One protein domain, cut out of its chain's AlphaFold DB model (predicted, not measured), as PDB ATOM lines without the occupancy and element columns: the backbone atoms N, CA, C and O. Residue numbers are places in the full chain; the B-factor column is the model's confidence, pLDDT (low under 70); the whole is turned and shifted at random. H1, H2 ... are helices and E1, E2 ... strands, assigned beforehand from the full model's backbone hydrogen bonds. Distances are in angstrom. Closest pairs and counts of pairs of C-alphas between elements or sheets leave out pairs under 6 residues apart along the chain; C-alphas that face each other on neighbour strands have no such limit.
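AT A GLANCE: This is residues 64 to 75, 110 to 231 and 247 to 273 of the 412 residues of an uncharacterized protein of Opisthorchis viverrini (UniProt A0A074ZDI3). With little regular structure, the chain winds in stacked turns: E1 E2 E3 E4 E6 E9 form one wall, its E9 end partly facing a twisted sheet, E5 E8 E7 E10. Of 161 printed residues, 60 are in ten named strands and two named helices. It is mostly strand and compact, with radius of gyration of the C-alphas 15.0 A and spans 40, 40 and 31 A.

HOW THE PARTS SIT: In the larger sheet E6, residues 182 to 186, is antiparallel to E9, residues 221 to 224, with N 183 2.9 A from O 224. The hairpin of E7, residues 193 to 200, and E8, residues 207 to 213, has N 198 2.7 A from O 208. H1, residues 152 to 155, touches H2, residues 265 to 271.

IN THESE COORDINATES: Find E1, residues 68 to 71, beginning at (437.474, 390.898, 349.243); H2 ends at (456.154, 404.821, 356.821).

THE WHOLE: The cuts, 76 to 109 and 232 to 246, leave C-alpha gaps of 27.4 and 19.1 A. Eight residues are under pLDDT 70.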
ATOM      1  N   ARG A  64     439.433 384.444 350.335       87.81
ATOM      2  CA  ARG A  64     439.376 385.440 349.268       87.81
ATOM      3  C   ARG A  64     438.153 385.195 348.390       87.81
ATOM      4  O   ARG A  64     437.997 384.115 347.824       87.81
ATOM      5  N   ILE A  65     437.310 386.211 348.252       86.94
ATOM      6  CA  ILE A  65     436.169 386.248 347.338       86.94
ATOM      7  C   ILE A  65     436.378 387.461 346.433       86.94
ATOM      8  O   ILE A  65     436.126 388.592 346.840       86.94
ATOM      9  N   ASN A  66     436.856 387.232 345.209       85.56
ATOM     10  CA  ASN A  66     437.262 388.292 344.278       85.56
ATOM     11  C   ASN A  66     438.347 389.215 344.883       85.56
ATOM     12  O   ASN A  66     439.484 388.795 345.116       85.56
ATOM     13  N   ASP A  67     437.993 390.473 345.123       87.50
ATOM     14  CA  ASP A  67     438.799 391.556 345.684       87.50
ATOM     15  C   ASP A  67     438.611 391.738 347.201       87.50
ATOM     16  O   ASP A  67     439.299 392.561 347.814       87.50
ATOM     17  N   LEU A  68     437.708 390.959 347.807       91.81
ATOM     18  CA  LEU A  68     437.474 390.898 349.243       91.81
ATOM     19  C   LEU A  68     438.267 389.762 349.881       91.81
ATOM     20  O   LEU A  68     438.159 388.604 349.479       91.81
ATOM     21  N   ILE A  69     439.000 390.091 350.939       93.81
ATOM     22  CA  ILE A  69     439.642 389.121 351.824       93.81
ATOM     23  C   ILE A  69     438.944 389.177 353.171       93.81
ATOM     24  O   ILE A  69     438.860 390.238 353.784       93.81
ATOM     25  N   ARG A  70     438.441 388.035 353.632       94.12
ATOM     26  CA  ARG A  70     437.860 387.855 354.960       94.12
ATOM     27  C   ARG A  70     438.832 387.075 355.831       94.12
ATOM     28  O   ARG A  70     439.273 386.005 355.421       94.12
ATOM     29  N   ILE A  71     439.095 387.580 357.031       94.94
ATOM     30  CA  ILE A  71     439.924 386.925 358.046       94.94
ATOM     31  C   ILE A  71     439.094 386.734 359.314       94.94
ATOM     32  O   ILE A  71     438.482 387.689 359.791       94.94
ATOM     33  N   GLY A  72     439.111 385.522 359.865       92.12
ATOM     34  CA  GLY A  72     438.355 385.121 361.048       92.12
ATOM     35  C   GLY A  72     437.019 384.428 360.723       92.12
ATOM     36  O   GLY A  72     436.630 384.335 359.551       92.12
ATOM     37  N   PRO A  73     436.299 383.935 361.746       91.56
ATOM     38  CA  PRO A  73     436.523 384.177 363.175       91.56
ATOM     39  C   PRO A  73     437.754 383.467 363.750       91.56
ATOM     40  O   PRO A  73     438.213 382.470 363.204       91.56
ATOM     41  N   VAL A  74     438.294 383.988 364.854       87.81
ATOM     42  CA  VAL A  74     439.319 383.291 365.649       87.81
ATOM     43  C   VAL A  74     438.610 382.479 366.726       87.81
ATOM     44  O   VAL A  74     437.915 383.049 367.567       87.81
ATOM     45  N   GLU A  75     438.768 381.160 366.678       86.06
ATOM     46  CA  GLU A  75     438.223 380.252 367.686       86.06
ATOM     47  C   GLU A  75     439.159 380.155 368.900       86.06
ATOM     48  O   GLU A  75     440.374 380.324 368.789       86.06
ATOM     49  N   THR A 110     447.629 393.808 346.044       78.19
ATOM     50  CA  THR A 110     446.424 394.618 345.811       78.19
ATOM     51  C   THR A 110     445.227 394.108 346.614       78.19
ATOM     52  O   THR A 110     444.233 393.597 346.106       78.19
ATOM     53  N   VAL A 111     445.298 394.265 347.935       87.25
ATOM     54  CA  VAL A 111     444.113 394.085 348.784       87.25
ATOM     55  C   VAL A 111     443.258 395.344 348.685       87.25
ATOM     56  O   VAL A 111     443.647 396.382 349.214       87.25
ATOM     57  N   HIS A 112     442.105 395.269 348.020       93.25
ATOM     58  CA  HIS A 112     441.170 396.396 347.917       93.25
ATOM     59  C   HIS A 112     440.137 396.406 349.041       93.25
ATOM     60  O   HIS A 112     439.838 397.465 349.600       93.25
ATOM     61  N   HIS A 113     439.606 395.237 349.394       95.75
ATOM     62  CA  HIS A 113     438.607 395.096 350.439       95.75
ATOM     63  C   HIS A 113     439.094 394.093 351.484       95.75
ATOM     64  O   HIS A 113     439.399 392.946 351.168       95.75
ATOM     65  N   LEU A 114     439.147 394.526 352.741       96.50
ATOM     66  CA  LEU A 114     439.520 393.678 353.868       96.50
ATOM     67  C   LEU A 114     438.366 393.628 354.862       96.50
ATOM     68  O   LEU A 114     437.900 394.668 355.326       96.50
ATOM     69  N   GLN A 115     437.919 392.425 355.198       96.94
ATOM     70  CA  GLN A 115     436.983 392.167 356.277       96.94
ATOM     71  C   GLN A 115     437.697 391.439 357.414       96.94
ATOM     72  O   GLN A 115     438.230 390.346 357.225       96.94
ATOM     73  N   LEU A 116     437.667 392.041 358.598       96.69
ATOM     74  CA  LEU A 116     438.209 391.477 359.823       96.69
ATOM     75  C   LEU A 116     437.061 391.018 360.721       96.69
ATOM     76  O   LEU A 116     436.139 391.783 361.026       96.69
ATOM     77  N   ASP A 117     437.154 389.774 361.164       95.44
ATOM     78  CA  ASP A 117     436.245 389.108 362.091       95.44
ATOM     79  C   ASP A 117     437.064 388.612 363.297       95.44
ATOM     80  O   ASP A 117     437.180 387.421 363.562       95.44
ATOM     81  N   LEU A 118     437.771 389.534 363.960       93.94
ATOM     82  CA  LEU A 118     438.748 389.217 365.006       93.94
ATOM     83  C   LEU A 118     438.191 389.582 366.382       93.94
ATOM     84  O   LEU A 118     437.906 390.747 366.648       93.94
ATOM     85  N   HIS A 119     438.053 388.608 367.278       94.00
ATOM     86  CA  HIS A 119     437.604 388.839 368.654       94.00
ATOM     87  C   HIS A 119     438.799 388.817 369.612       94.00
ATOM     88  O   HIS A 119     438.934 387.891 370.400       94.00
ATOM     89  N   LEU A 120     439.682 389.812 369.512       92.62
ATOM     90  CA  LEU A 120     440.948 389.888 370.253       92.62
ATOM     91  C   LEU A 120     440.944 391.113 371.188       92.62
ATOM     92  O   LEU A 120     441.527 392.143 370.841       92.62
ATOM     93  N   PRO A 121     440.266 391.050 372.352       85.88
ATOM     94  CA  PRO A 121     440.004 392.233 373.178       85.88
ATOM     95  C   PRO A 121     441.268 392.837 373.806       85.88
ATOM     96  O   PRO A 121     441.343 394.050 373.989       85.88
ATOM     97  N   GLU A 122     442.270 392.007 374.101       85.50
ATOM     98  CA  GLU A 122     443.511 392.432 374.768       85.50
ATOM     99  C   GLU A 122     444.554 392.990 373.796       85.50
ATOM    100  O   GLU A 122     445.533 393.605 374.222       85.50
ATOM    101  N   HIS A 123     444.362 392.797 372.484       88.19
ATOM    102  CA  HIS A 123     445.332 393.238 371.491       88.19
ATOM    103  C   HIS A 123     444.861 394.451 370.697       88.19
ATOM    104  O   HIS A 123     443.682 394.645 370.388       88.19
ATOM    105  N   LYS A 124     445.846 395.273 370.343       91.62
ATOM    106  CA  LYS A 124     445.670 396.550 369.670       91.62
ATOM    107  C   LYS A 124     446.007 396.427 368.185       91.62
ATOM    108  O   LYS A 124     447.126 396.067 367.835       91.62
ATOM    109  N   VAL A 125     445.061 396.766 367.311       95.69
ATOM    110  CA  VAL A 125     445.316 396.978 365.882       95.69
ATOM    111  C   VAL A 125     445.882 398.380 365.713       95.69
ATOM    112  O   VAL A 125     445.169 399.365 365.902       95.69
ATOM    113  N   ASP A 126     447.155 398.480 365.357       96.69
ATOM    114  CA  ASP A 126     447.861 399.744 365.143       96.69
ATOM    115  C   ASP A 126     448.211 399.978 363.664       96.69
ATOM    116  O   ASP A 126     447.877 399.188 362.777       96.69
ATOM    117  N   ALA A 127     448.879 401.102 363.391       96.56
ATOM    118  CA  ALA A 127     449.284 401.468 362.038       96.56
ATOM    119  C   ALA A 127     450.240 400.441 361.414       96.56
ATOM    120  O   ALA A 127     450.221 400.247 360.198       96.56
ATOM    121  N   LEU A 128     451.066 399.780 362.230       96.12
ATOM    122  CA  LEU A 128     452.050 398.809 361.766       96.12
ATOM    123  C   LEU A 128     451.395 397.470 361.409       96.12
ATOM    124  O   LEU A 128     451.784 396.837 360.431       96.12
ATOM    125  N   SER A 129     450.357 397.075 362.143       95.38
ATOM    126  CA  SER A 129     449.530 395.896 361.858       95.38
ATOM    127  C   SER A 129     448.871 395.989 360.473       95.38
ATOM    128  O   SER A 129     448.833 395.005 359.738       95.38
ATOM    129  N   LEU A 130     448.382 397.181 360.099       94.62
ATOM    130  CA  LEU A 130     447.742 397.462 358.800       94.62
ATOM    131  C   LEU A 130     448.716 397.921 357.700       94.62
ATOM    132  O   LEU A 130     448.295 398.211 356.577       94.62
ATOM    133  N   ALA A 131     450.012 398.009 357.998       93.69
ATOM    134  CA  ALA A 131     451.002 398.485 357.045       93.69
ATOM    135  C   ALA A 131     451.146 397.531 355.844       93.69
ATOM    136  O   ALA A 131     450.929 396.324 355.938       93.69
ATOM    137  N   GLY A 132     451.515 398.082 354.684       89.19
ATOM    138  CA  GLY A 132     451.674 397.320 353.436       89.19
ATOM    139  C   GLY A 132     450.400 397.217 352.591       89.19
ATOM    140  O   GLY A 132     450.496 396.973 351.390       89.19
ATOM    141  N   LEU A 133     449.232 397.529 353.159       91.50
ATOM    142  CA  LEU A 133     447.934 397.555 352.477       91.50
ATOM    143  C   LEU A 133     447.729 398.834 351.635       91.50
ATOM    144  O   LEU A 133     446.781 399.594 351.824       91.50
ATOM    145  N   LYS A 134     448.639 399.093 350.688       88.88
ATOM    146  CA  LYS A 134     448.712 400.365 349.936       88.88
ATOM    147  C   LYS A 134     447.493 400.675 349.067       88.88
ATOM    148  O   LYS A 134     447.268 401.841 348.779       88.88
ATOM    149  N   ASN A 135     446.763 399.645 348.638       91.62
ATOM    150  CA  ASN A 135     445.609 399.752 347.738       91.62
ATOM    151  C   ASN A 135     444.273 399.485 348.445       91.62
ATOM    152  O   ASN A 135     443.245 399.320 347.779       91.62
ATOM    153  N   LEU A 136     444.289 399.424 349.782       94.69
ATOM    154  CA  LEU A 136     443.097 399.177 350.575       94.69
ATOM    155  C   LEU A 136     442.121 400.327 350.396       94.69
ATOM    156  O   LEU A 136     442.407 401.467 350.750       94.69
ATOM    157  N   TYR A 137     440.960 400.014 349.841       95.44
ATOM    158  CA  TYR A 137     439.881 400.956 349.589       95.44
ATOM    159  C   TYR A 137     438.823 400.900 350.696       95.44
ATOM    160  O   TYR A 137     438.272 401.932 351.093       95.44
ATOM    161  N   SER A 138     438.544 399.700 351.213       96.94
ATOM    162  CA  SER A 138     437.516 399.470 352.228       96.94
ATOM    163  C   SER A 138     437.994 398.516 353.313       96.94
ATOM    164  O   SER A 138     438.408 397.397 353.016       96.94
ATOM    165  N   LEU A 139     437.808 398.916 354.568       97.69
ATOM    166  CA  LEU A 139     438.008 398.068 355.739       97.69
ATOM    167  C   LEU A 139     436.672 397.815 356.447       97.69
ATOM    168  O   LEU A 139     435.962 398.756 356.806       97.69
ATOM    169  N   MET A 140     436.332 396.544 356.650       97.88
ATOM    170  CA  MET A 140     435.105 396.103 357.308       97.88
ATOM    171  C   MET A 140     435.431 395.309 358.572       97.88
ATOM    172  O   MET A 140     435.784 394.142 358.509       97.88
ATOM    173  N   ALA A 141     435.270 395.928 359.729       97.19
ATOM    174  CA  ALA A 141     435.559 395.351 361.037       97.19
ATOM    175  C   ALA A 141     434.329 395.401 361.962       97.19
ATOM    176  O   ALA A 141     434.444 395.632 363.162       97.19
ATOM    177  N   ARG A 142     433.125 395.214 361.399       95.25
ATOM    178  CA  ARG A 142     431.849 395.262 362.140       95.25
ATOM    179  C   ARG A 142     431.789 394.243 363.277       95.25
ATOM    180  O   ARG A 142     431.295 394.563 364.349       95.25
ATOM    181  N   THR A 143     432.218 393.016 363.015       93.31
ATOM    182  CA  THR A 143     432.178 391.926 363.997       93.31
ATOM    183  C   THR A 143     433.458 391.857 364.820       93.31
ATOM    184  O   THR A 143     433.505 391.148 365.810       93.31
ATOM    185  N   SER A 144     434.487 392.637 364.477       94.81
ATOM    186  CA  SER A 144     435.738 392.628 365.227       94.81
ATOM    187  C   SER A 144     435.591 393.288 366.599       94.81
ATOM    188  O   SER A 144     435.220 394.458 366.719       94.81
ATOM    189  N   LEU A 145     435.972 392.555 367.639       93.94
ATOM    190  CA  LEU A 145     436.080 393.024 369.018       93.94
ATOM    191  C   LEU A 145     437.564 393.157 369.365       93.94
ATOM    192  O   LEU A 145     438.134 392.323 370.062       93.94
ATOM    193  N   VAL A 146     438.189 394.187 368.801       94.44
ATOM    194  CA  VAL A 146     439.610 394.516 368.977       94.44
ATOM    195  C   VAL A 146     439.763 395.895 369.602       94.44
ATOM    196  O   VAL A 146     438.815 396.690 369.606       94.44
ATOM    197  N   ARG A 147     440.965 396.207 370.088       95.56
ATOM    198  CA  ARG A 147     441.330 397.573 370.460       95.56
ATOM    199  C   ARG A 147     441.922 398.314 369.261       95.56
ATOM    200  O   ARG A 147     442.871 397.835 368.653       95.56
ATOM    201  N   TRP A 148     441.410 399.493 368.927       96.06
ATOM    202  CA  TRP A 148     441.961 400.335 367.855       96.06
ATOM    203  C   TRP A 148     442.917 401.394 368.410       96.06
ATOM    204  O   TRP A 148     442.593 402.072 369.385       96.06
ATOM    205  N   ASP A 149     444.090 401.542 367.790       96.56
ATOM    206  CA  ASP A 149     444.997 402.668 368.034       96.56
ATOM    207  C   ASP A 149     444.454 403.987 367.485       96.56
ATOM    208  O   ASP A 149     443.747 404.026 366.478       96.56
ATOM    209  N   LYS A 150     444.895 405.090 368.096       96.44
ATOM    210  CA  LYS A 150     444.636 406.450 367.612       96.44
ATOM    211  C   LYS A 150     445.012 406.634 366.142       96.44
ATOM    212  O   LYS A 150     444.331 407.370 365.438       96.44
ATOM    213  N   CYS A 151     446.064 405.969 365.662       97.12
ATOM    214  CA  CYS A 151     446.630 406.200 364.334       97.12
ATOM    215  C   CYS A 151     446.529 404.994 363.390       97.12
ATOM    216  O   CYS A 151     447.178 405.008 362.344       97.12
ATOM    217  N   SER A 152     445.722 403.969 363.710       95.94
ATOM    218  CA  SER A 152     445.677 402.698 362.960       95.94
ATOM    219  C   SER A 152     445.511 402.870 361.452       95.94
ATOM    220  O   SER A 152     446.122 402.151 360.671       95.94
ATOM    221  N   PHE A 153     444.687 403.828 361.032       95.94
ATOM    222  CA  PHE A 153     444.302 403.992 359.631       95.94
ATOM    223  C   PHE A 153     445.254 404.879 358.825       95.94
ATOM    224  O   PHE A 153     445.127 404.960 357.606       95.94
ATOM    225  N   MET A 154     446.222 405.528 359.476       95.00
ATOM    226  CA  MET A 154     447.134 406.467 358.817       95.00
ATOM    227  C   MET A 154     448.136 405.780 357.877       95.00
ATOM    228  O   MET A 154     448.681 406.436 356.994       95.00
ATOM    229  N   SER A 155     448.361 404.470 358.025       92.38
ATOM    230  CA  SER A 155     449.241 403.685 357.147       92.38
ATOM    231  C   SER A 155     448.561 403.181 355.864       92.38
ATOM    232  O   SER A 155     449.235 402.603 355.007       92.38
ATOM    233  N   ALA A 156     447.253 403.417 355.698       93.38
ATOM    234  CA  ALA A 156     446.461 402.989 354.545       93.38
ATOM    235  C   ALA A 156     446.023 404.207 353.695       93.38
ATOM    236  O   ALA A 156     444.911 404.712 353.856       93.38
ATOM    237  N   PRO A 157     446.875 404.707 352.778       90.69
ATOM    238  CA  PRO A 157     446.679 406.006 352.124       90.69
ATOM    239  C   PRO A 157     445.462 406.074 351.190       90.69
ATOM    240  O   PRO A 157     444.931 407.157 350.968       90.69
ATOM    241  N   THR A 158     445.009 404.944 350.640       93.44
ATOM    242  CA  THR A 158     443.857 404.874 349.720       93.44
ATOM    243  C   THR A 158     442.534 404.554 350.420       93.44
ATOM    244  O   THR A 158     441.493 404.435 349.763       93.44
ATOM    245  N   LEU A 159     442.560 404.373 351.745       95.19
ATOM    246  CA  LEU A 159     441.405 403.921 352.506       95.19
ATOM    247  C   LEU A 159     440.303 404.976 352.456       95.19
ATOM    248  O   LEU A 159     440.465 406.098 352.918       95.19
ATOM    249  N   THR A 160     439.160 404.594 351.892       94.94
ATOM    250  CA  THR A 160     438.028 405.501 351.669       94.94
ATOM    251  C   THR A 160     436.861 405.186 352.600       94.94
ATOM    252  O   THR A 160     436.148 406.095 353.038       94.94
ATOM    253  N   LYS A 161     436.638 403.896 352.880       95.94
ATOM    254  CA  LYS A 161     435.475 403.401 353.627       95.94
ATOM    255  C   LYS A 161     435.905 402.564 354.819       95.94
ATOM    256  O   LYS A 161     436.686 401.627 354.670       95.94
ATOM    257  N   ILE A 162     435.347 402.875 355.980       97.12
ATOM    258  CA  ILE A 162     435.640 402.189 357.234       97.12
ATOM    259  C   ILE A 162     434.325 401.837 357.918       97.12
ATOM    260  O   ILE A 162     433.464 402.693 358.131       97.12
ATOM    261  N   LEU A 163     434.180 400.566 358.268       97.50
ATOM    262  CA  LEU A 163     433.068 400.046 359.051       97.50
ATOM    263  C   LEU A 163     433.625 399.405 360.319       97.50
ATOM    264  O   LEU A 163     434.436 398.493 360.216       97.50
ATOM    265  N   MET A 164     433.196 399.846 361.498       96.94
ATOM    266  CA  MET A 164     433.676 399.342 362.792       96.94
ATOM    267  C   MET A 164     432.511 399.014 363.726       96.94
ATOM    268  O   MET A 164     431.402 399.521 363.547       96.94
ATOM    269  N   SER A 165     432.765 398.178 364.731       96.19
ATOM    270  CA  SER A 165     431.816 397.915 365.815       96.19
ATOM    271  C   SER A 165     431.882 399.006 366.879       96.19
ATOM    272  O   SER A 165     432.966 399.325 367.351       96.19
ATOM    273  N   CYS A 166     430.748 399.510 367.359       95.81
ATOM    274  CA  CYS A 166     430.702 400.308 368.589       95.81
ATOM    275  C   CYS A 166     431.077 399.489 369.838       95.81
ATOM    276  O   CYS A 166     431.383 400.073 370.872       95.81
ATOM    277  N   LYS A 167     431.078 398.152 369.739       94.56
ATOM    278  CA  LYS A 167     431.506 397.238 370.807       94.56
ATOM    279  C   LYS A 167     433.020 396.994 370.825       94.56
ATOM    280  O   LYS A 167     433.512 396.342 371.743       94.56
ATOM    281  N   SER A 168     433.762 397.478 369.824       95.00
ATOM    282  CA  SER A 168     435.228 397.471 369.857       95.00
ATOM    283  C   SER A 168     435.741 398.402 370.961       95.00
ATOM    284  O   SER A 168     435.047 399.318 371.401       95.00
ATOM    285  N   THR A 169     436.981 398.196 371.400       95.25
ATOM    286  CA  THR A 169     437.634 399.131 372.321       95.25
ATOM    287  C   THR A 169     438.332 400.226 371.527       95.25
ATOM    288  O   THR A 169     439.050 399.956 370.564       95.25
ATOM    289  N   PHE A 170     438.147 401.470 371.946       94.31
ATOM    290  CA  PHE A 170     438.739 402.629 371.297       94.31
ATOM    291  C   PHE A 170     439.581 403.420 372.287       94.31
ATOM    292  O   PHE A 170     439.299 403.445 373.485       94.31
ATOM    293  N   GLU A 171     440.611 404.086 371.779       94.00
ATOM    294  CA  GLU A 171     441.234 405.183 372.514       94.00
ATOM    295  C   GLU A 171     440.363 406.445 372.438       94.00
ATOM    296  O   GLU A 171     439.327 406.468 371.774       94.00
ATOM    297  N   GLU A 172     440.777 407.511 373.125       94.44
ATOM    298  CA  GLU A 172     440.012 408.766 373.198       94.44
ATOM    299  C   GLU A 172     439.733 409.387 371.817       94.44
ATOM    300  O   GLU A 172     438.812 410.185 371.649       94.44
ATOM    301  N   PHE A 173     440.525 409.050 370.805       95.69
ATOM    302  CA  PHE A 173     440.290 409.486 369.440       95.69
ATOM    303  C   PHE A 173     440.857 408.501 368.427       95.69
ATOM    304  O   PHE A 173     441.722 407.690 368.742       95.69
ATOM    305  N   ILE A 174     440.368 408.615 367.196       96.62
ATOM    306  CA  ILE A 174     440.881 407.919 366.021       96.62
ATOM    307  C   ILE A 174     441.115 408.948 364.925       96.62
ATOM    308  O   ILE A 174     440.230 409.749 364.609       96.62
ATOM    309  N   THR A 175     442.297 408.892 364.332       96.75
ATOM    310  CA  THR A 175     442.753 409.770 363.266       96.75
ATOM    311  C   THR A 175     442.651 409.067 361.917       96.75
ATOM    312  O   THR A 175     443.004 407.897 361.756       96.75
ATOM    313  N   PHE A 176     442.162 409.811 360.932       95.19
ATOM    314  CA  PHE A 176     441.904 409.360 359.577       95.19
ATOM    315  C   PHE A 176     442.669 410.218 358.574       95.19
ATOM    316  O   PHE A 176     442.737 411.446 358.704       95.19
ATOM    317  N   GLY A 177     443.194 409.548 357.549       90.06
ATOM    318  CA  GLY A 177     443.843 410.187 356.415       90.06
ATOM    319  C   GLY A 177     442.858 410.889 355.477       90.06
ATOM    320  O   GLY A 177     441.637 410.744 355.563       90.06
ATOM    321  N   SER A 178     443.427 411.629 354.532       87.56
ATOM    322  CA  SER A 178     442.705 412.559 353.656       87.56
ATOM    323  C   SER A 178     441.699 411.936 352.689       87.56
ATOM    324  O   SER A 178     440.752 412.616 352.272       87.56
ATOM    325  N   GLU A 179     441.873 410.657 352.359       91.75
ATOM    326  CA  GLU A 179     441.002 409.929 351.436       91.75
ATOM    327  C   GLU A 179     439.790 409.287 352.106       91.75
ATOM    328  O   GLU A 179     438.844 408.904 351.417       91.75
ATOM    329  N   VAL A 180     439.743 409.232 353.440       92.75
ATOM    330  CA  VAL A 180     438.597 408.663 354.151       92.75
ATOM    331  C   VAL A 180     437.368 409.545 353.915       92.75
ATOM    332  O   VAL A 180     437.372 410.745 354.192       92.75
ATOM    333  N   ARG A 181     436.293 408.953 353.377       89.94
ATOM    334  CA  ARG A 181     435.027 409.645 353.062       89.94
ATOM    335  C   ARG A 181     433.836 409.118 353.847       89.94
ATOM    336  O   ARG A 181     432.897 409.880 354.062       89.94
ATOM    337  N   ASP A 182     433.855 407.852 354.257       92.75
ATOM    338  CA  ASP A 182     432.732 407.197 354.932       92.75
ATOM    339  C   ASP A 182     433.244 406.365 356.110       92.75
ATOM    340  O   ASP A 182     433.881 405.330 355.915       92.75
ATOM    341  N   VAL A 183     432.962 406.825 357.328       95.56
ATOM    342  CA  VAL A 183     433.226 406.086 358.568       95.56
ATOM    343  C   VAL A 183     431.895 405.768 359.220       95.56
ATOM    344  O   VAL A 183     431.073 406.657 359.462       95.56
ATOM    345  N   ARG A 184     431.674 404.490 359.508       95.75
ATOM    346  CA  ARG A 184     430.447 404.000 360.128       95.75
ATOM    347  C   ARG A 184     430.784 403.141 361.330       95.75
ATOM    348  O   ARG A 184     431.537 402.178 361.212       95.75
ATOM    349  N   PHE A 185     430.164 403.467 362.450       96.25
ATOM    350  CA  PHE A 185     430.132 402.622 363.632       96.25
ATOM    351  C   PHE A 185     428.766 401.938 363.677       96.25
ATOM    352  O   PHE A 185     427.743 402.611 363.542       96.25
ATOM    353  N   LEU A 186     428.752 400.615 363.793       96.00
ATOM    354  CA  LEU A 186     427.549 399.784 363.862       96.00
ATOM    355  C   LEU A 186     427.398 399.154 365.241       96.00
ATOM    356  O   LEU A 186     428.358 399.096 366.002       96.00
ATOM    357  N   ASP A 187     426.207 398.624 365.521       95.50
ATOM    358  CA  ASP A 187     425.903 397.939 366.780       95.50
ATOM    359  C   ASP A 187     426.109 398.876 367.993       95.50
ATOM    360  O   ASP A 187     426.654 398.479 369.022       95.50
ATOM    361  N   CYS A 188     425.707 400.145 367.832       95.12
ATOM    362  CA  CYS A 188     425.901 401.229 368.802       95.12
ATOM    363  C   CYS A 188     424.763 401.394 369.809       95.12
ATOM    364  O   CYS A 188     424.909 402.160 370.757       95.12
ATOM    365  N   GLU A 189     423.640 400.709 369.606       94.56
ATOM    366  CA  GLU A 189     422.513 400.745 370.534       94.56
ATOM    367  C   GLU A 189     422.968 400.336 371.942       94.56
ATOM    368  O   GLU A 189     423.717 399.373 372.104       94.56
ATOM    369  N   ASP A 190     422.574 401.133 372.934       93.94
ATOM    370  CA  ASP A 190     422.923 400.994 374.353       93.94
ATOM    371  C   ASP A 190     424.415 401.137 374.707       93.94
ATOM    372  O   ASP A 190     424.802 401.021 375.873       93.94
ATOM    373  N   VAL A 191     425.276 401.467 373.740       93.88
ATOM    374  CA  VAL A 191     426.700 401.699 373.998       93.88
ATOM    375  C   VAL A 191     426.897 403.099 374.604       93.88
ATOM    376  O   VAL A 191     426.469 404.085 373.993       93.88
ATOM    377  N   PRO A 192     427.559 403.236 375.775       94.75
ATOM    378  CA  PRO A 192     427.723 404.506 376.493       94.75
ATOM    379  C   PRO A 192     428.877 405.353 375.928       94.75
ATOM    380  O   PRO A 192     429.782 405.773 376.651       94.75
ATOM    381  N   LEU A 193     428.869 405.581 374.612       92.94
ATOM    382  CA  LEU A 193     429.898 406.333 373.894       92.94
ATOM    383  C   LEU A 193     429.288 407.489 373.102       92.94
ATOM    384  O   LEU A 193     428.200 407.393 372.542       92.94
ATOM    385  N   GLN A 194     430.037 408.579 372.997       91.88
ATOM    386  CA  GLN A 194     429.729 409.719 372.148       91.88
ATOM    387  C   GLN A 194     430.852 409.960 371.148       91.88
ATOM    388  O   GLN A 194     432.029 409.840 371.481       91.88
ATOM    389  N   PHE A 195     430.473 410.346 369.930       93.25
ATOM    390  CA  PHE A 195     431.390 410.533 368.812       93.25
ATOM    391  C   PHE A 195     431.341 411.973 368.308       93.25
ATOM    392  O   PHE A 195     430.279 412.476 367.939       93.25
ATOM    393  N   TYR A 196     432.506 412.610 368.222       92.06
ATOM    394  CA  TYR A 196     432.654 413.996 367.787       92.06
ATOM    395  C   TYR A 196     433.700 414.087 366.686       92.06
ATOM    396  O   TYR A 196     434.859 413.753 366.913       92.06
ATOM    397  N   CYS A 197     433.319 414.558 365.497       93.38
ATOM    398  CA  CYS A 197     434.291 414.735 364.422       93.38
ATOM    399  C   CYS A 197     434.941 416.123 364.460       93.38
ATOM    400  O   CYS A 197     434.263 417.150 364.537       93.38
ATOM    401  N   ILE A 198     436.262 416.140 364.323       92.69
ATOM    402  CA  ILE A 198     437.118 417.313 364.251       92.69
ATOM    403  C   ILE A 198     437.852 417.300 362.909       92.69
ATOM    404  O   ILE A 198     438.420 416.294 362.485       92.69
ATOM    405  N   SER A 199     437.851 418.441 362.229       92.31
ATOM    406  CA  SER A 199     438.732 418.722 361.102       92.31
ATOM    407  C   SER A 199     439.894 419.568 361.599       92.31
ATOM    408  O   SER A 199     439.674 420.703 362.022       92.31
ATOM    409  N   CYS A 200     441.114 419.048 361.521       93.69
ATOM    410  CA  CYS A 200     442.278 419.741 362.056       93.69
ATOM    411  C   CYS A 200     442.597 421.005 361.248       93.69
ATOM    412  O   CYS A 200     442.684 420.967 360.021       93.69
ATOM    413  N   LEU A 201     442.768 422.137 361.932       93.56
ATOM    414  CA  LEU A 201     443.143 423.403 361.294       93.56
ATOM    415  C   LEU A 201     444.592 423.385 360.800       93.56
ATOM    416  O   LEU A 201     444.879 423.907 359.725       93.56
ATOM    417  N   GLN A 202     445.493 422.767 361.570       94.88
ATOM    418  CA  GLN A 202     446.919 422.698 361.232       94.88
ATOM    419  C   GLN A 202     447.209 421.738 360.076       94.88
ATOM    420  O   GLN A 202     448.223 421.886 359.400       94.88
ATOM    421  N   ASP A 203     446.321 420.771 359.851       92.94
ATOM    422  CA  ASP A 203     446.377 419.853 358.723       92.94
ATOM    423  C   ASP A 203     444.952 419.537 358.239       92.94
ATOM    424  O   ASP A 203     444.304 418.619 358.750       92.94
ATOM    425  N   PRO A 204     444.446 420.275 357.233       86.94
ATOM    426  CA  PRO A 204     443.097 420.078 356.707       86.94
ATOM    427  C   PRO A 204     442.857 418.692 356.100       86.94
ATOM    428  O   PRO A 204     441.697 418.302 355.915       86.94
ATOM    429  N   SER A 205     443.931 417.974 355.763       88.62
ATOM    430  CA  SER A 205     443.893 416.622 355.217       88.62
ATOM    431  C   SER A 205     443.622 415.575 356.305       88.62
ATOM    432  O   SER A 205     443.097 414.508 356.008       88.62
ATOM    433  N   THR A 206     443.863 415.922 357.570       92.56
ATOM    434  CA  THR A 206     443.648 415.053 358.724       92.56
ATOM    435  C   THR A 206     442.281 415.299 359.361       92.56
ATOM    436  O   THR A 206     441.823 416.436 359.554       92.56
ATOM    437  N   LYS A 207     441.598 414.204 359.692       93.44
ATOM    438  CA  LYS A 207     440.286 414.205 360.342       93.44
ATOM    439  C   LYS A 207     440.338 413.308 361.563       93.44
ATOM    440  O   LYS A 207     440.948 412.248 361.518       93.44
ATOM    441  N   VAL A 208     439.689 413.717 362.642       95.62
ATOM    442  CA  VAL A 208     439.736 412.994 363.914       95.62
ATOM    443  C   VAL A 208     438.326 412.775 364.418       95.62
ATOM    444  O   VAL A 208     437.527 413.705 364.438       95.62
ATOM    445  N   ILE A 209     438.007 411.558 364.842       95.88
ATOM    446  CA  ILE A 209     436.800 411.291 365.622       95.88
ATOM    447  C   ILE A 209     437.231 411.114 367.069       95.88
ATOM    448  O   ILE A 209     437.931 410.159 367.388       95.88
ATOM    449  N   ARG A 210     436.809 412.033 367.935       95.38
ATOM    450  CA  ARG A 210     436.948 411.907 369.384       95.38
ATOM    451  C   ARG A 210     435.823 411.028 369.920       95.38
ATOM    452  O   ARG A 210     434.666 411.210 369.535       95.38
ATOM    453  N   ILE A 211     436.178 410.097 370.791       95.25
ATOM    454  CA  ILE A 211     435.312 409.080 371.375       95.25
ATOM    455  C   ILE A 211     435.358 409.275 372.886       95.25
ATOM    456  O   ILE A 211     436.411 409.157 373.507       95.25
ATOM    457  N   LEU A 212     434.219 409.631 373.472       93.88
ATOM    458  CA  LEU A 212     434.108 409.959 374.890       93.88
ATOM    459  C   LEU A 212     433.056 409.076 375.560       93.88
ATOM    460  O   LEU A 212     432.054 408.755 374.919       93.88
ATOM    461  N   PRO A 213     433.224 408.726 376.845       94.94
ATOM    462  CA  PRO A 213     432.136 408.168 377.634       94.94
ATOM    463  C   PRO A 213     430.932 409.119 377.650       94.94
ATOM    464  O   PRO A 213     431.094 410.339 377.717       94.94
ATOM    465  N   GLY A 214     429.721 408.573 377.619       93.50
ATOM    466  CA  GLY A 214     428.503 409.371 377.693       93.50
ATOM    467  C   GLY A 214     427.234 408.531 377.840       93.50
ATOM    468  O   GLY A 214     427.316 407.320 378.037       93.50
ATOM    469  N   PRO A 215     426.044 409.156 377.778       92.50
ATOM    470  CA  PRO A 215     424.775 408.441 377.778       92.50
ATOM    471  C   PRO A 215     424.710 407.392 376.655       92.50
ATOM    472  O   PRO A 215     425.232 407.650 375.566       92.50
ATOM    473  N   PRO A 216     424.026 406.257 376.888       91.00
ATOM    474  CA  PRO A 216     423.817 405.231 375.876       91.00
ATOM    475  C   PRO A 216     423.192 405.788 374.598       91.00
ATOM    476  O   PRO A 216     422.238 406.579 374.637       91.00
ATOM    477  N   LEU A 217     423.723 405.375 373.450       88.50
ATOM    478  CA  LEU A 217     423.179 405.774 372.159       88.50
ATOM    479  C   LEU A 217     421.862 405.044 371.886       88.50
ATOM    480  O   LEU A 217     421.746 403.836 372.040       88.50
ATOM    481  N   ARG A 218     420.871 405.791 371.391       90.50
ATOM    482  CA  ARG A 218     419.579 405.238 370.940       90.50
ATOM    483  C   ARG A 218     419.588 404.785 369.480       90.50
ATOM    484  O   ARG A 218     418.561 404.386 368.945       90.50
ATOM    485  N   GLN A 219     420.708 404.975 368.789       90.50
ATOM    486  CA  GLN A 219     420.832 404.724 367.360       90.50
ATOM    487  C   GLN A 219     421.713 403.503 367.146       90.50
ATOM    488  O   GLN A 219     422.809 403.424 367.691       90.50
ATOM    489  N   TYR A 220     421.268 402.601 366.275       92.25
ATOM    490  CA  TYR A 220     422.034 401.418 365.891       92.25
ATOM    491  C   TYR A 220     423.366 401.756 365.193       92.25
ATOM    492  O   TYR A 220     424.328 400.992 365.274       92.25
ATOM    493  N   MET A 221     423.427 402.896 364.498       93.75
ATOM    494  CA  MET A 221     424.568 403.293 363.675       93.75
ATOM    495  C   MET A 221     424.897 404.773 363.847       93.75
ATOM    496  O   MET A 221     424.013 405.623 363.745       93.75
ATOM    497  N   VAL A 222     426.189 405.073 363.963       92.81
ATOM    498  CA  VAL A 222     426.738 406.430 363.853       92.81
ATOM    499  C   VAL A 222     427.512 406.538 362.541       92.81
ATOM    500  O   VAL A 222     428.400 405.730 362.267       92.81
ATOM    501  N   LYS A 223     427.175 407.524 361.703       93.25
ATOM    502  CA  LYS A 223     427.742 407.681 360.354       93.25
ATOM    503  C   LYS A 223     428.374 409.056 360.157       93.25
ATOM    504  O   LYS A 223     427.721 410.078 360.353       93.25
ATOM    505  N   PHE A 224     429.595 409.066 359.632       91.06
ATOM    506  CA  PHE A 224     430.327 410.250 359.185       91.06
ATOM    507  C   PHE A 224     430.613 410.111 357.690       91.06
ATOM    508  O   PHE A 224     431.409 409.273 357.285       91.06
ATOM    509  N   SER A 225     429.931 410.907 356.861       79.62
ATOM    510  CA  SER A 225     429.994 410.782 355.389       79.62
ATOM    511  C   SER A 225     430.410 412.053 354.653       79.62
ATOM    512  O   SER A 225     430.414 412.094 353.426       79.62
ATOM    513  N   GLN A 226     430.755 413.107 355.395       65.50
ATOM    514  CA  GLN A 226     431.074 414.429 354.851       65.50
ATOM    515  C   GLN A 226     432.507 414.862 355.188       65.50
ATOM    516  O   GLN A 226     432.759 416.029 355.469       65.50
ATOM    517  N   PHE A 227     433.476 413.946 355.129       65.31
ATOM    518  CA  PHE A 227     434.889 414.310 355.320       65.31
ATOM    519  C   PHE A 227     435.459 415.191 354.186       65.31
ATOM    520  O   PHE A 227     436.561 415.719 354.326       65.31
ATOM    521  N   GLY A 228     434.725 415.363 353.074       51.81
ATOM    522  CA  GLY A 228     435.265 415.869 351.805       51.81
ATOM    523  C   GLY A 228     434.715 417.185 351.235       51.81
ATOM    524  O   GLY A 228     435.215 417.608 350.200       51.81
ATOM    525  N   THR A 229     433.738 417.874 351.832       47.94
ATOM    526  CA  THR A 229     433.165 419.088 351.203       47.94
ATOM    527  C   THR A 229     433.520 420.369 351.946       47.94
ATOM    528  O   THR A 229     432.750 420.890 352.745       47.94
ATOM    529  N   ARG A 230     434.688 420.929 351.607       44.47
ATOM    530  CA  ARG A 230     434.971 422.364 351.735       44.47
ATOM    531  C   ARG A 230     434.460 423.045 350.465       44.47
ATOM    532  O   ARG A 230     435.239 423.270 349.555       44.47
ATOM    533  N   ASN A 231     433.155 423.294 350.378       38.97
ATOM    534  CA  ASN A 231     432.578 424.187 349.363       38.97
ATOM    535  C   ASN A 231     431.299 424.896 349.842       38.97
ATOM    536  O   ASN A 231     430.493 425.331 349.030       38.97
ATOM    537  N   ILE A 247     425.388 415.228 364.270       60.81
ATOM    538  CA  ILE A 247     426.085 413.943 364.180       60.81
ATOM    539  C   ILE A 247     426.393 413.682 362.699       60.81
ATOM    540  O   ILE A 247     425.503 413.747 361.850       60.81
ATOM    541  N   GLY A 248     427.668 413.452 362.382       65.06
ATOM    542  CA  GLY A 248     428.122 413.193 361.015       65.06
ATOM    543  C   GLY A 248     428.807 414.356 360.286       65.06
ATOM    544  O   GLY A 248     429.312 414.129 359.183       65.06
ATOM    545  N   LYS A 249     428.885 415.560 360.877       78.62
ATOM    546  CA  LYS A 249     429.706 416.682 360.374       78.62
ATOM    547  C   LYS A 249     430.916 416.948 361.272       78.62
ATOM    548  O   LYS A 249     430.833 416.823 362.490       78.62
ATOM    549  N   CYS A 250     432.036 417.330 360.660       86.50
ATOM    550  CA  CYS A 250     433.268 417.656 361.375       86.50
ATOM    551  C   CYS A 250     433.358 419.156 361.646       86.50
ATOM    552  O   CYS A 250     433.173 419.960 360.732       86.50
ATOM    553  N   ILE A 251     433.684 419.528 362.881       89.38
ATOM    554  CA  ILE A 251     433.932 420.922 363.261       89.38
ATOM    555  C   ILE A 251     435.411 421.231 363.080       89.38
ATOM    556  O   ILE A 251     436.266 420.418 363.419       89.38
ATOM    557  N   GLN A 252     435.729 422.401 362.534       90.94
ATOM    558  CA  GLN A 252     437.118 422.841 362.448       90.94
ATOM    559  C   GLN A 252     437.647 423.189 363.840       90.94
ATOM    560  O   GLN A 252     437.038 423.991 364.544       90.94
ATOM    561  N   ASN A 253     438.766 422.588 364.240       93.56
ATOM    562  CA  ASN A 253     439.400 422.876 365.524       93.56
ATOM    563  C   ASN A 253     440.918 422.642 365.465       93.56
ATOM    564  O   ASN A 253     441.440 422.037 364.525       93.56
ATOM    565  N   VAL A 254     441.622 423.131 366.481       95.31
ATOM    566  CA  VAL A 254     443.043 422.865 366.710       95.31
ATOM    567  C   VAL A 254     443.195 421.427 367.207       95.31
ATOM    568  O   VAL A 254     442.571 421.036 368.191       95.31
ATOM    569  N   CYS A 255     444.020 420.637 366.525       96.75
ATOM    570  CA  CYS A 255     444.347 419.265 366.923       96.75
ATOM    571  C   CYS A 255     445.663 419.221 367.707       96.75
ATOM    572  O   CYS A 255     446.574 419.993 367.418       96.75
ATOM    573  N   SER A 256     445.784 418.325 368.687       96.69
ATOM    574  CA  SER A 256     447.064 418.075 369.364       96.69
ATOM    575  C   SER A 256     448.046 417.325 368.453       96.69
ATOM    576  O   SER A 256     447.648 416.739 367.445       96.69
ATOM    577  N   ASP A 257     449.331 417.287 368.815       96.19
ATOM    578  CA  ASP A 257     450.325 416.518 368.052       96.19
ATOM    579  C   ASP A 257     450.039 415.005 368.060       96.19
ATOM    580  O   ASP A 257     450.309 414.324 367.067       96.19
ATOM    581  N   GLU A 258     449.407 414.487 369.124       96.19
ATOM    582  CA  GLU A 258     448.923 413.102 369.156       96.19
ATOM    583  C   GLU A 258     447.781 412.868 368.157       96.19
ATOM    584  O   GLU A 258     447.789 411.871 367.440       96.19
ATOM    585  N   MET A 259     446.820 413.798 368.071       96.56
ATOM    586  CA  MET A 259     445.725 413.751 367.091       96.56
ATOM    587  C   MET A 259     446.240 413.823 365.652       96.56
ATOM    588  O   MET A 259     445.648 413.231 364.755       96.56
ATOM    589  N   LEU A 260     447.356 414.517 365.432       96.44
ATOM    590  CA  LEU A 260     448.052 414.585 364.147       96.44
ATOM    591  C   LEU A 260     448.992 413.392 363.903       96.44
ATOM    592  O   LEU A 260     449.668 413.354 362.877       96.44
ATOM    593  N   CYS A 261     449.064 412.429 364.829       96.62
ATOM    594  CA  CYS A 261     449.888 411.225 364.724       96.62
ATOM    595  C   CYS A 261     451.386 411.483 364.477       96.62
ATOM    596  O   CYS A 261     452.081 410.612 363.951       96.62
ATOM    597  N   ARG A 262     451.914 412.651 364.873       94.88
ATOM    598  CA  ARG A 262     453.309 413.035 364.582       94.88
ATOM    599  C   ARG A 262     454.330 412.147 365.279       94.88
ATOM    600  O   ARG A 262     455.374 411.856 364.699       94.88
ATOM    601  N   ASP A 263     454.003 411.683 366.483       94.88
ATOM    602  CA  ASP A 263     454.894 410.887 367.330       94.88
ATOM    603  C   ASP A 263     454.489 409.422 367.492       94.88
ATOM    604  O   ASP A 263     455.080 408.691 368.285       94.88
ATOM    605  N   ASN A 264     453.535 408.948 366.688       96.56
ATOM    606  CA  ASN A 264     453.123 407.552 366.724       96.56
ATOM    607  C   ASN A 264     454.235 406.644 366.161       96.56
ATOM    608  O   ASN A 264     454.505 406.633 364.958       96.56
ATOM    609  N   MET A 265     454.894 405.882 367.040       96.69
ATOM    610  CA  MET A 265     456.006 404.998 366.671       96.69
ATOM    611  C   MET A 265     455.612 403.904 365.662       96.69
ATOM    612  O   MET A 265     456.325 403.774 364.665       96.69
ATOM    613  N   PRO A 266     454.489 403.168 365.822       96.75
ATOM    614  CA  PRO A 266     454.036 402.205 364.814       96.75
ATOM    615  C   PRO A 266     453.885 402.820 363.417       96.75
ATOM    616  O   PRO A 266     454.330 402.235 362.430       96.75
ATOM    617  N   LEU A 267     453.330 404.032 363.325       96.75
ATOM    618  CA  LEU A 267     453.191 404.759 362.065       96.75
ATOM    619  C   LEU A 267     454.548 405.189 361.489       96.75
ATOM    620  O   LEU A 267     454.765 405.050 360.287       96.75
ATOM    621  N   LYS A 268     455.481 405.672 362.324       97.12
ATOM    622  CA  LYS A 268     456.852 406.004 361.887       97.12
ATOM    623  C   LYS A 268     457.553 404.777 361.290       97.12
ATOM    624  O   LYS A 268     458.142 404.886 360.216       97.12
ATOM    625  N   LEU A 269     457.439 403.612 361.936       96.81
ATOM    626  CA  LEU A 269     457.998 402.346 361.441       96.81
ATOM    627  C   LEU A 269     457.335 401.896 360.131       96.81
ATOM    628  O   LEU A 269     458.038 401.527 359.189       96.81
ATOM    629  N   ALA A 270     456.004 401.990 360.044       95.25
ATOM    630  CA  ALA A 270     455.246 401.663 358.838       95.25
ATOM    631  C   ALA A 270     455.663 402.543 357.647       95.25
ATOM    632  O   ALA A 270     455.968 402.031 356.568       95.25
ATOM    633  N   ASN A 271     455.757 403.860 357.853       94.56
ATOM    634  CA  ASN A 271     456.154 404.821 356.821       94.56
ATOM    635  C   ASN A 271     457.608 404.625 356.369       94.56
ATOM    636  O   ASN A 271     457.914 404.766 355.184       94.56
ATOM    637  N   ALA A 272     458.496 404.258 357.294       94.75
ATOM    638  CA  ALA A 272     459.885 403.929 356.994       94.75
ATOM    639  C   ALA A 272     460.066 402.519 356.392       94.75
ATOM    640  O   ALA A 272     461.180 402.160 356.021       94.75
ATOM    641  N   ASN A 273     458.992 401.725 356.267       91.94
ATOM    642  CA  ASN A 273     459.022 400.308 355.875       91.94
ATOM    643  C   ASN A 273     459.975 399.450 356.735       91.94
ATOM    644  O   ASN A 273     460.525 398.454 356.261       91.94
TER     645      ASN A 273